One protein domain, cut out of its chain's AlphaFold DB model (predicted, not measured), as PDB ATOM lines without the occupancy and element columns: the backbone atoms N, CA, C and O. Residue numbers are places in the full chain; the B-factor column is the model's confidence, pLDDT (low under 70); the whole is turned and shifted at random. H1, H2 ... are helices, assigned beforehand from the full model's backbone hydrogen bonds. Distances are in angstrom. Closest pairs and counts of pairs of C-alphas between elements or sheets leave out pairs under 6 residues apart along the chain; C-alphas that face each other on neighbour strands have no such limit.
ATOM      1  N   ARG A   2       7.701   1.943  24.858       92.44
ATOM      2  CA  ARG A   2       9.081   1.605  25.218       92.44
ATOM      3  C   ARG A   2      10.052   2.282  24.258       92.44
ATOM      4  O   ARG A   2       9.655   2.656  23.150       92.44
ATOM      5  N   ALA A   3      11.308   2.417  24.667       93.00
ATOM      6  CA  ALA A   3      12.364   2.852  23.762       93.00
ATOM      7  C   ALA A   3      12.520   1.848  22.608       93.00
ATOM      8  O   ALA A   3      12.456   0.632  22.806       93.00
ATOM      9  N   GLU A   4      12.688   2.360  21.393       92.50
ATOM     10  CA  GLU A   4      12.921   1.526  20.216       92.50
ATOM     11  C   GLU A   4      14.352   0.953  20.240       92.50
ATOM     12  O   GLU A   4      15.300   1.599  20.693       92.50
ATOM     13  N   THR A   5      14.518  -0.289  19.778       90.12
ATOM     14  CA  THR A   5      15.770  -1.046  19.919       90.12
ATOM     15  C   THR A   5      16.947  -0.410  19.175       90.12
ATOM     16  O   THR A   5      18.060  -0.397  19.700       90.12
ATOM     17  N   ARG A   6      16.745   0.138  17.970       91.06
ATOM     18  CA  ARG A   6      17.811   0.831  17.225       91.06
ATOM     19  C   ARG A   6      18.200   2.136  17.907       91.06
ATOM     20  O   ARG A   6      19.384   2.457  17.926       91.06
ATOM     21  N   TRP A   7      17.240   2.863  18.482       94.75
ATOM     22  CA  TRP A   7      17.539   4.043  19.302       94.75
ATOM     23  C   TRP A   7      18.403   3.677  20.508       94.75
ATOM     24  O   TRP A   7      19.467   4.263  20.701       94.75
ATOM     25  N   LEU A   8      18.010   2.644  21.256       94.06
ATOM     26  CA  LEU A   8      18.767   2.196  22.422       94.06
ATOM     27  C   LEU A   8      20.174   1.722  22.045       94.06
ATOM     28  O   LEU A   8      21.141   2.056  22.720       94.06
ATOM     29  N   HIS A   9      20.309   1.005  20.927       92.25
ATOM     30  CA  HIS A   9      21.611   0.592  20.411       92.25
ATOM     31  C   HIS A   9      22.538   1.789  20.153       92.25
ATOM     32  O   HIS A   9      23.716   1.732  20.499       92.25
ATOM     33  N   ARG A  10      22.019   2.891  19.594       93.12
ATOM     34  CA  ARG A  10      22.797   4.125  19.387       93.12
ATOM     35  C   ARG A  10      23.196   4.798  20.694       93.12
ATOM     36  O   ARG A  10      24.323   5.273  20.804       93.12
ATOM     37  N   VAL A  11      22.294   4.825  21.671       95.50
ATOM     38  CA  VAL A  11      22.592   5.347  23.009       95.50
ATOM     39  C   VAL A  11      23.721   4.546  23.654       95.50
ATOM     40  O   VAL A  11      24.683   5.144  24.125       95.50
ATOM     41  N   VAL A  12      23.649   3.213  23.613       95.56
ATOM     42  CA  VAL A  12      24.703   2.339  24.147       95.56
ATOM     43  C   VAL A  12      26.035   2.576  23.436       95.56
ATOM     44  O   VAL A  12      27.034   2.738  24.119       95.56
ATOM     45  N   GLN A  13      26.059   2.703  22.104       93.12
ATOM     46  CA  GLN A  13      27.293   3.036  21.372       93.12
ATOM     47  C   GLN A  13      27.926   4.350  21.853       93.12
ATOM     48  O   GLN A  13      29.132   4.411  22.057       93.12
ATOM     49  N   ARG A  14      27.114   5.391  22.078       94.12
ATOM     50  CA  ARG A  14      27.600   6.683  22.581       94.12
ATOM     51  C   ARG A  14      28.120   6.595  24.019       94.12
ATOM     52  O   ARG A  14      29.076   7.285  24.353       94.12
ATOM     53  N   LEU A  15      27.500   5.773  24.867       96.19
ATOM     54  CA  LEU A  15      27.988   5.498  26.224       96.19
ATOM     55  C   LEU A  15      29.319   4.739  26.186       96.19
ATOM     56  O   LEU A  15      30.248   5.086  26.907       96.19
ATOM     57  N   GLU A  16      29.415   3.747  25.302       95.94
ATOM     58  CA  GLU A  16      30.610   2.937  25.066       95.94
ATOM     59  C   GLU A  16      31.792   3.749  24.500       95.94
ATOM     60  O   GLU A  16      32.923   3.288  24.579       95.94
ATOM     61  N   ASP A  17      31.580   4.962  23.977       93.75
ATOM     62  CA  ASP A  17      32.668   5.856  23.556       93.75
ATOM     63  C   ASP A  17      33.327   6.627  24.718       93.75
ATOM     64  O   ASP A  17      34.416   7.178  24.540       93.75
ATOM     65  N   CYS A  18      32.716   6.652  25.910       95.31
ATOM     66  CA  CYS A  18      33.301   7.252  27.112       95.31
ATOM     67  C   CYS A  18      34.193   6.231  27.832       95.31
ATOM     68  O   CYS A  18      33.704   5.324  28.509       95.31
ATOM     69  N   ALA A  19      35.511   6.390  27.704       94.00
ATOM     70  CA  ALA A  19      36.488   5.464  28.275       94.00
ATOM     71  C   ALA A  19      36.407   5.391  29.810       94.00
ATOM     72  O   ALA A  19      36.552   4.314  30.380       94.00
ATOM     73  N   THR A 106      19.909  -8.215  27.696       86.06
ATOM     74  CA  THR A 106      19.544  -9.459  27.007       86.06
ATOM     75  C   THR A 106      18.165  -9.328  26.358       86.06
ATOM     76  O   THR A 106      17.320  -8.546  26.794       86.06
ATOM     77  N   GLY A 107      17.900 -10.114  25.308       84.75
ATOM     78  CA  GLY A 107      16.638 -10.045  24.554       84.75
ATOM     79  C   GLY A 107      15.377 -10.396  25.357       84.75
ATOM     80  O   GLY A 107      14.269 -10.161  24.884       84.75
ATOM     81  N   THR A 108      15.533 -10.948  26.561       88.94
ATOM     82  CA  THR A 108      14.447 -11.279  27.493       88.94
ATOM     83  C   THR A 108      14.069 -10.123  28.420       88.94
ATOM     84  O   THR A 108      13.056 -10.211  29.109       88.94
ATOM     85  N   VAL A 109      14.866  -9.051  28.472       92.69
ATOM     86  CA  VAL A 109      14.567  -7.871  29.291       92.69
ATOM     87  C   VAL A 109      13.393  -7.107  28.677       92.69
ATOM     88  O   VAL A 109      13.448  -6.665  27.530       92.69
ATOM     89  N   THR A 110      12.328  -6.927  29.457       88.69
ATOM     90  CA  THR A 110      11.087  -6.278  29.007       88.69
ATOM     91  C   THR A 110      11.174  -4.754  28.986       88.69
ATOM     92  O   THR A 110      10.511  -4.125  28.163       88.69
ATOM     93  N   ASP A 111      12.010  -4.165  29.850       92.19
ATOM     94  CA  ASP A 111      12.355  -2.740  29.820       92.19
ATOM     95  C   ASP A 111      13.878  -2.532  29.715       92.19
ATOM     96  O   ASP A 111      14.582  -2.375  30.718       92.19
ATOM     97  N   PRO A 112      14.417  -2.553  28.485       94.19
ATOM     98  CA  PRO A 112      15.844  -2.366  28.256       94.19
ATOM     99  C   PRO A 112      16.373  -0.974  28.638       94.19
ATOM    100  O   PRO A 112      17.568  -0.837  28.895       94.19
ATOM    101  N   LEU A 113      15.522   0.063  28.667       96.06
ATOM    102  CA  LEU A 113      15.959   1.409  29.053       96.06
ATOM    103  C   LEU A 113      16.068   1.528  30.577       96.06
ATOM    104  O   LEU A 113      17.044   2.099  31.057       96.06
ATOM    105  N   ALA A 114      15.122   0.954  31.326       96.19
ATOM    106  CA  ALA A 114      15.228   0.848  32.782       96.19
ATOM    107  C   ALA A 114      16.512   0.111  33.188       96.19
ATOM    108  O   ALA A 114      17.286   0.624  33.995       96.19
ATOM    109  N   PHE A 115      16.777  -1.041  32.552       96.88
ATOM    110  CA  PHE A 115      18.007  -1.811  32.754       96.88
ATOM    111  C   PHE A 115      19.261  -0.962  32.514       96.88
ATOM    112  O   PHE A 115      20.180  -0.964  33.331       96.88
ATOM    113  N   LEU A 116      19.297  -0.205  31.412       97.38
ATOM    114  CA  LEU A 116      20.436   0.653  31.091       97.38
ATOM    115  C   LEU A 116      20.650   1.743  32.151       97.38
ATOM    116  O   LEU A 116      21.778   1.964  32.580       97.38
ATOM    117  N   VAL A 117      19.579   2.414  32.584       97.62
ATOM    118  CA  VAL A 117      19.646   3.462  33.616       97.62
ATOM    119  C   VAL A 117      20.148   2.898  34.949       97.62
ATOM    120  O   VAL A 117      20.941   3.550  35.625       97.62
ATOM    121  N   GLU A 118      19.727   1.687  35.316       97.19
ATOM    122  CA  GLU A 118      20.211   0.990  36.510       97.19
ATOM    123  C   GLU A 118      21.710   0.680  36.407       97.19
ATOM    124  O   GLU A 118      22.470   1.053  37.296       97.19
ATOM    125  N   ARG A 119      22.168   0.123  35.279       97.50
ATOM    126  CA  ARG A 119      23.597  -0.156  35.056       97.50
ATOM    127  C   ARG A 119      24.466   1.101  35.061       97.50
ATOM    128  O   ARG A 119      25.576   1.067  35.583       97.50
ATOM    129  N   LEU A 120      23.972   2.223  34.532       97.88
ATOM    130  CA  LEU A 120      24.680   3.508  34.608       97.88
ATOM    131  C   LEU A 120      24.804   4.017  36.048       97.88
ATOM    132  O   LEU A 120      25.833   4.591  36.406       97.88
ATOM    133  N   ARG A 121      23.778   3.800  36.877       97.00
ATOM    134  CA  ARG A 121      23.828   4.134  38.304       97.00
ATOM    135  C   ARG A 121      24.852   3.268  39.033       97.00
ATOM    136  O   ARG A 121      25.669   3.817  39.763       97.00
ATOM    137  N   ASP A 122      24.837   1.959  38.800       96.88
ATOM    138  CA  ASP A 122      25.768   1.018  39.437       96.88
ATOM    139  C   ASP A 122      27.232   1.331  39.082       96.88
ATOM    140  O   ASP A 122      28.119   1.208  39.921       96.88
ATOM    141  N   ALA A 123      27.482   1.809  37.858       96.50
ATOM    142  CA  ALA A 123      28.803   2.252  37.405       96.50
ATOM    143  C   ALA A 123      29.223   3.643  37.943       96.50
ATOM    144  O   ALA A 123      30.328   4.118  37.652       96.50
ATOM    145  N   GLY A 124      28.359   4.330  38.700       96.62
ATOM    146  CA  GLY A 124      28.624   5.672  39.229       96.62
ATOM    147  C   GLY A 124      28.768   6.732  38.135       96.62
ATOM    148  O   GLY A 124      29.678   7.565  38.190       96.62
ATOM    149  N   ALA A 125      27.918   6.674  37.101       96.25
ATOM    150  CA  ALA A 125      27.966   7.589  35.956       96.25
ATOM    151  C   ALA A 125      27.729   9.069  36.319       96.25
ATOM    152  O   ALA A 125      28.086   9.947  35.541       96.25
ATOM    153  N   ASP A 126      27.160   9.346  37.491       95.56
ATOM    154  CA  ASP A 126      26.940  10.678  38.067       95.56
ATOM    155  C   ASP A 126      28.241  11.430  38.390       95.56
ATOM    156  O   ASP A 126      28.287  12.656  38.321       95.56
ATOM    157  N   SER A 127      29.310  10.693  38.686       95.62
ATOM    158  CA  SER A 127      30.649  11.237  38.958       95.62
ATOM    159  C   SER A 127      31.532  11.391  37.710       95.62
ATOM    160  O   SER A 127      32.703  11.754  37.824       95.62
ATOM    161  N   LEU A 128      31.007  11.078  36.522       96.19
ATOM    162  CA  LEU A 128      31.759  11.007  35.268       96.19
ATOM    163  C   LEU A 128      31.350  12.113  34.281       96.19
ATOM    164  O   LEU A 128      30.248  12.652  34.382       96.19
ATOM    165  N   PRO A 129      32.163  12.408  33.245       95.56
ATOM    166  CA  PRO A 129      31.798  13.372  32.197       95.56
ATOM    167  C   PRO A 129      30.476  13.052  31.475       95.56
ATOM    168  O   PRO A 129      29.834  13.939  30.915       95.56
ATOM    169  N   ILE A 130      30.049  11.784  31.502       96.19
ATOM    170  CA  ILE A 130      28.794  11.314  30.908       96.19
ATOM    171  C   ILE A 130      27.555  11.615  31.774       96.19
ATOM    172  O   ILE A 130      26.434  11.368  31.324       96.19
ATOM    173  N   ALA A 131      27.719  12.164  32.984       97.44
ATOM    174  CA  ALA A 131      26.633  12.406  33.937       97.44
ATOM    175  C   ALA A 131      25.428  13.163  33.343       97.44
ATOM    176  O   ALA A 131      24.307  12.673  33.502       97.44
ATOM    177  N   PRO A 132      25.593  14.270  32.580       97.00
ATOM    178  CA  PRO A 132      24.449  14.971  31.989       97.00
ATOM    179  C   PRO A 132      23.656  14.093  31.014       97.00
ATOM    180  O   PRO A 132      22.435  14.202  30.909       97.00
ATOM    181  N   PHE A 133      24.350  13.200  30.304       96.94
ATOM    182  CA  PHE A 133      23.732  12.267  29.371       96.94
ATOM    183  C   PHE A 133      23.017  11.127  30.104       96.94
ATOM    184  O   PHE A 133      21.885  10.799  29.763       96.94
ATOM    185  N   ALA A 134      23.619  10.565  31.156       97.12
ATOM    186  CA  ALA A 134      22.964   9.564  32.000       97.12
ATOM    187  C   ALA A 134      21.692  10.126  32.665       97.12
ATOM    188  O   ALA A 134      20.651   9.464  32.702       97.12
ATOM    189  N   GLU A 135      21.742  11.375  33.128       97.44
ATOM    190  CA  GLU A 135      20.589  12.060  33.705       97.44
ATOM    191  C   GLU A 135      19.480  12.302  32.667       97.44
ATOM    192  O   GLU A 135      18.296  12.102  32.952       97.44
ATOM    193  N   GLU A 136      19.850  12.667  31.437       97.38
ATOM    194  CA  GLU A 136      18.921  12.798  30.314       97.38
ATOM    195  C   GLU A 136      18.181  11.481  30.031       97.38
ATOM    196  O   GLU A 136      16.953  11.477  29.904       97.38
ATOM    197  N   LEU A 137      18.895  10.350  30.018       97.62
ATOM    198  CA  LEU A 137      18.300   9.020  29.842       97.62
ATOM    199  C   LEU A 137      17.343   8.659  30.984       97.62
ATOM    200  O   LEU A 137      16.251   8.148  30.730       97.62
ATOM    201  N   ASN A 138      17.701   8.982  32.229       97.50
ATOM    202  CA  ASN A 138      16.821   8.786  33.381       97.50
ATOM    203  C   ASN A 138      15.545   9.645  33.279       97.50
ATOM    204  O   ASN A 138      14.441   9.166  33.549       97.50
ATOM    205  N   ARG A 139      15.662  10.899  32.818       97.50
ATOM    206  CA  ARG A 139      14.505  11.776  32.563       97.50
ATOM    207  C   ARG A 139      13.603  11.222  31.451       97.50
ATOM    208  O   ARG A 139      12.384  11.283  31.592       97.50
ATOM    209  N   ILE A 140      14.174  10.660  30.383       97.31
ATOM    210  CA  ILE A 140      13.420   9.991  29.306       97.31
ATOM    211  C   ILE A 140      12.690   8.754  29.839       97.31
ATOM    212  O   ILE A 140      11.496   8.602  29.587       97.31
ATOM    213  N   HIS A 141      13.372   7.898  30.603       97.31
ATOM    214  CA  HIS A 141      12.770   6.711  31.214       97.31
ATOM    215  C   HIS A 141      11.574   7.074  32.108       97.31
ATOM    216  O   HIS A 141      10.495   6.483  31.990       97.31
ATOM    217  N   ARG A 142      11.724   8.105  32.951       97.06
ATOM    218  CA  ARG A 142      10.632   8.604  33.793       97.06
ATOM    219  C   ARG A 142       9.458   9.121  32.959       97.06
ATOM    220  O   ARG A 142       8.328   8.731  33.223       97.06
ATOM    221  N   ALA A 143       9.716   9.903  31.909       96.88
ATOM    222  CA  ALA A 143       8.666  10.410  31.023       96.88
ATOM    223  C   ALA A 143       7.919   9.289  30.270       96.88
ATOM    224  O   ALA A 143       6.704   9.368  30.090       96.88
ATOM    225  N   ILE A 144       8.616   8.220  29.855       96.06
ATOM    226  CA  ILE A 144       7.978   7.020  29.285       96.06
ATOM    227  C   ILE A 144       7.055   6.372  30.318       96.06
ATOM    228  O   ILE A 144       5.917   6.032  29.995       96.06
ATOM    229  N   THR A 145       7.537   6.213  31.550       95.56
ATOM    230  CA  THR A 145       6.778   5.603  32.649       95.56
ATOM    231  C   THR A 145       5.529   6.420  32.976       95.56
ATOM    232  O   THR A 145       4.428   5.876  33.002       95.56
ATOM    233  N   GLU A 146       5.670   7.737  33.133       95.38
ATOM    234  CA  GLU A 146       4.561   8.672  33.363       95.38
ATOM    235  C   GLU A 146       3.524   8.597  32.235       95.38
ATOM    236  O   GLU A 146       2.335   8.427  32.503       95.38
ATOM    237  N   HIS A 147       3.961   8.623  30.970       94.56
ATOM    238  CA  HIS A 147       3.052   8.480  29.834       94.56
ATOM    239  C   HIS A 147       2.348   7.115  29.817       94.56
ATOM    240  O   HIS A 147       1.181   7.029  29.448       94.56
ATOM    241  N   ASN A 148       3.024   6.029  30.199       93.44
ATOM    242  CA  ASN A 148       2.406   4.703  30.242       93.44
ATOM    243  C   ASN A 148       1.278   4.615  31.285       93.44
ATOM    244  O   ASN A 148       0.349   3.830  31.095       93.44
ATOM    245  N   HIS A 149       1.342   5.424  32.347       92.69
ATOM    246  CA  HIS A 149       0.276   5.551  33.342       92.69
ATOM    247  C   HIS A 149      -0.813   6.552  32.935       92.69
ATOM    248  O   HIS A 149      -1.992   6.288  33.165       92.69
ATOM    249  N   ALA A 150      -0.432   7.672  32.321       93.62
ATOM    250  CA  ALA A 150      -1.336   8.728  31.872       93.62
ATOM    251  C   ALA A 150      -1.003   9.142  30.423       93.62
ATOM    252  O   ALA A 150      -0.267  10.110  30.203       93.62
ATOM    253  N   PRO A 151      -1.519   8.410  29.415       92.06
ATOM    254  CA  PRO A 151      -1.178   8.663  28.021       92.06
ATOM    255  C   PRO A 151      -1.616  10.054  27.561       92.06
ATOM    256  O   PRO A 151      -2.766  10.452  27.720       92.06
ATOM    257  N   SER A 152      -0.693  10.776  26.932       93.56
ATOM    258  CA  SER A 152      -0.938  12.090  26.329       93.56
ATOM    259  C   SER A 152      -0.245  12.186  24.976       93.56
ATOM    260  O   SER A 152       0.960  11.944  24.864       93.56
ATOM    261  N   GLU A 153      -0.999  12.540  23.935       93.31
ATOM    262  CA  GLU A 153      -0.454  12.685  22.586       93.31
ATOM    263  C   GLU A 153       0.663  13.730  22.534       93.31
ATOM    264  O   GLU A 153       1.739  13.437  22.009       93.31
ATOM    265  N   GLN A 154       0.447  14.894  23.150       93.50
ATOM    266  CA  GLN A 154       1.447  15.957  23.207       93.50
ATOM    267  C   GLN A 154       2.719  15.480  23.919       93.50
ATOM    268  O   GLN A 154       3.815  15.611  23.376       93.50
ATOM    269  N   ALA A 155       2.575  14.811  25.070       93.00
ATOM    270  CA  ALA A 155       3.714  14.259  25.804       93.00
ATOM    271  C   ALA A 155       4.500  13.236  24.967       93.00
ATOM    272  O   ALA A 155       5.729  13.217  25.003       93.00
ATOM    273  N   ARG A 156       3.813  12.407  24.168       94.00
ATOM    274  CA  ARG A 156       4.457  11.450  23.253       94.00
ATOM    275  C   ARG A 156       5.227  12.151  22.136       94.00
ATOM    276  O   ARG A 156       6.326  11.710  21.802       94.00
ATOM    277  N   VAL A 157       4.665  13.205  21.544       93.94
ATOM    278  CA  VAL A 157       5.316  13.983  20.475       93.94
ATOM    279  C   VAL A 157       6.570  14.679  21.002       93.94
ATOM    280  O   VAL A 157       7.634  14.561  20.384       93.94
ATOM    281  N   ASP A 158       6.472  15.334  22.158       94.19
ATOM    282  CA  ASP A 158       7.599  16.013  22.799       94.19
ATOM    283  C   ASP A 158       8.701  15.042  23.209       94.19
ATOM    284  O   ASP A 158       9.878  15.275  22.929       94.19
ATOM    285  N   LEU A 159       8.325  13.903  23.788       95.06
ATOM    286  CA  LEU A 159       9.265  12.846  24.136       95.06
ATOM    287  C   LEU A 159       9.960  12.271  22.897       95.06
ATOM    288  O   LEU A 159      11.176  12.102  22.899       95.06
ATOM    289  N   ALA A 160       9.220  12.013  21.815       94.25
ATOM    290  CA  ALA A 160       9.811  11.530  20.571       94.25
ATOM    291  C   ALA A 160      10.796  12.543  19.970       94.25
ATOM    292  O   ALA A 160      11.820  12.145  19.420       94.25
ATOM    293  N   ARG A 161      10.510  13.848  20.065       92.69
ATOM    294  CA  ARG A 161      11.434  14.907  19.633       92.69
ATOM    295  C   ARG A 161      12.705  14.906  20.477       92.69
ATOM    296  O   ARG A 161      13.787  14.783  19.913       92.69
ATOM    297  N   ARG A 162      12.561  14.917  21.800       93.50
ATOM    298  CA  ARG A 162      13.677  14.867  22.751       93.50
ATOM    299  C   ARG A 162      14.566  13.637  22.553       93.50
ATOM    300  O   ARG A 162      15.782  13.743  22.502       93.50
ATOM    301  N   MET A 163      13.973  12.458  22.359       95.06
ATOM    302  CA  MET A 163      14.743  11.240  22.090       95.06
ATOM    303  C   MET A 163      15.505  11.305  20.759       95.06
ATOM    304  O   MET A 163      16.612  10.775  20.679       95.06
ATOM    305  N   ARG A 164      14.967  11.954  19.717       92.81
ATOM    306  CA  ARG A 164      15.710  12.147  18.458       92.81
ATOM    307  C   ARG A 164      16.965  12.992  18.669       92.81
ATOM    308  O   ARG A 164      18.019  12.575  18.213       92.81
ATOM    309  N   GLU A 165      16.862  14.077  19.436       91.00
ATOM    310  CA  GLU A 165      18.001  14.945  19.788       91.00
ATOM    311  C   GLU A 165      19.110  14.173  20.545       91.00
ATOM    312  O   GLU A 165      20.297  14.447  20.392       91.00
ATOM    313  N   VAL A 166      18.744  13.153  21.334       91.19
ATOM    314  CA  VAL A 166      19.694  12.299  22.077       91.19
ATOM    315  C   VAL A 166      20.478  11.345  21.165       91.19
ATOM    316  O   VAL A 166      21.664  11.094  21.414       91.19
ATOM    317  N   ALA A 167      19.840  10.808  20.120       86.69
ATOM    318  CA  ALA A 167      20.449   9.868  19.179       86.69
ATOM    319  C   ALA A 167      19.986  10.148  17.738       86.69
ATOM    320  O   ALA A 167      19.005   9.578  17.245       86.69
ATOM    321  N   ASP A 168      20.768  10.982  17.052       67.69
ATOM    322  CA  ASP A 168      20.400  11.764  15.859       67.69
ATOM    323  C   ASP A 168      20.229  10.978  14.538       67.69
ATOM    324  O   ASP A 168      20.426  11.478  13.436       67.69
ATOM    325  N   SER A 169      19.858   9.700  14.597       64.12
ATOM    326  CA  SER A 169      19.754   8.846  13.400       64.12
ATOM    327  C   SER A 169      18.531   7.935  13.366       64.12
ATOM    328  O   SER A 169      18.368   7.155  12.424       64.12
ATOM    329  N   VAL A 170      17.645   8.030  14.361       75.06
ATOM    330  CA  VAL A 170      16.486   7.137  14.468       75.06
ATOM    331  C   VAL A 170      15.191   7.905  14.242       75.06
ATOM    332  O   VAL A 170      14.760   8.697  15.072       75.06
ATOM    333  N   ARG A 171      14.534   7.641  13.101       78.44
ATOM    334  CA  ARG A 171      13.265   8.301  12.732       78.44
ATOM    335  C   ARG A 171      12.152   8.051  13.755       78.44
ATOM    336  O   ARG A 171      11.342   8.938  14.006       78.44
ATOM    337  N   VAL A 172      12.118   6.851  14.334       87.19
ATOM    338  CA  VAL A 172      11.074   6.399  15.261       87.19
ATOM    339  C   VAL A 172      11.739   5.911  16.553       87.19
ATOM    340  O   VAL A 172      12.132   4.752  16.619       87.19
ATOM    341  N   PRO A 173      11.919   6.781  17.564       91.81
ATOM    342  CA  PRO A 173      12.644   6.429  18.790       91.81
ATOM    343  C   PRO A 173      11.796   5.666  19.821       91.81
ATOM    344  O   PRO A 173      12.323   5.184  20.821       91.81
ATOM    345  N   LEU A 174      10.483   5.557  19.593       92.50
ATOM    346  CA  LEU A 174       9.523   4.911  20.487       92.50
ATOM    347  C   LEU A 174       8.812   3.758  19.776       92.50
ATOM    348  O   LEU A 174       8.363   3.904  18.641       92.50
ATOM    349  N   SER A 175       8.641   2.641  20.475       91.38
ATOM    350  CA  SER A 175       7.716   1.566  20.105       91.38
ATOM    351  C   SER A 175       6.491   1.593  21.018       91.38
ATOM    352  O   SER A 175       6.598   1.855  22.222       91.38
ATOM    353  N   VAL A 176       5.312   1.335  20.455       90.56
ATOM    354  CA  VAL A 176       4.041   1.370  21.187       90.56
ATOM    355  C   VAL A 176       3.314   0.051  20.997       90.56
ATOM    356  O   VAL A 176       2.874  -0.261  19.898       90.56
ATOM    357  N   ASP A 177       3.158  -0.668  22.102       90.38
ATOM    358  CA  ASP A 177       2.328  -1.857  22.210       90.38
ATOM    359  C   ASP A 177       1.116  -1.488  23.081       90.38
ATOM    360  O   ASP A 177       1.281  -0.941  24.178       90.38
ATOM    361  N   LEU A 178      -0.102  -1.715  22.577       90.94
ATOM    362  CA  LEU A 178      -1.346  -1.378  23.274       90.94
ATOM    363  C   LEU A 178      -1.984  -2.639  23.845       90.94
ATOM    364  O   LEU A 178      -2.331  -3.564  23.112       90.94
ATOM    365  N   ARG A 179      -2.185  -2.658  25.165       90.12
ATOM    366  CA  ARG A 179      -2.959  -3.704  25.831       90.12
ATOM    367  C   ARG A 179      -4.420  -3.276  25.893       90.12
ATOM    368  O   ARG A 179      -4.762  -2.361  26.638       90.12
ATOM    369  N   LEU A 180      -5.277  -3.953  25.136       91.31
ATOM    370  CA  LEU A 180      -6.717  -3.743  25.222       91.31
ATOM    371  C   LEU A 180      -7.233  -4.270  26.570       91.31
ATOM    372  O   LEU A 180      -6.998  -5.428  26.913       91.31
ATOM    373  N   ASN A 181      -7.948  -3.434  27.328       92.06
ATOM    374  CA  ASN A 181      -8.623  -3.862  28.553       92.06
ATOM    375  C   ASN A 181      -9.974  -4.507  28.219       92.06
ATOM    376  O   ASN A 181     -11.030  -3.936  28.484       92.06
TER     377      ASN A 181
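This is residues 2 to 19 and 106 to 181 of the 261 residues of the protein "Lantibiotic dehydratase" of Saccharothrix algeriensis (UniProt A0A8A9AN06). H2, H3 and H4 run back and forth as two hairpins sharing H3, and H1 loosely closes the open side between H2 and H4, making a four-sided bundle. A tail, residues 167 to 181, follows H4; its residues 174 to 175 pair antiparallel with residues 2 to 3. The 94 printed residues have four named helices, H1 to H4, and no named strand: all helix, compact, radius of gyration of the C-alphas 13.4 A, spans 44 by 26 by 21 A.

Start at H1, residues 5 to 16, which touches no helix. H2, residues 112 to 122, is close to it but not clearly touching; the closest C-alphas, Leu 8 and Leu 113, are 7.2 A apart. H3, residues 131 to 149, touches H2 in a hairpin, closest C-alphas Val 117 and Asn 138, 6.0 A, a steep tilt of 40 degrees. H4, residues 153 to 166, touches H3 in a hairpin, closest C-alphas His 147 and Ala 155, 7.1 A. In these helices every O i to N i+4 pair is within hydrogen-bond range.

Find C-alpha 5 at (15.770, -1.046, 19.919), where H1 begins; H3 runs 27.2 A from first to last C-alpha; H4 ends at C-alpha 166 at (19.694, 12.299, 22.077).

Residues 20 to 105 are not printed, a 22.6 A gap between C-alphas 19 and 106; pLDDT is under 70 at residues 168 to 169.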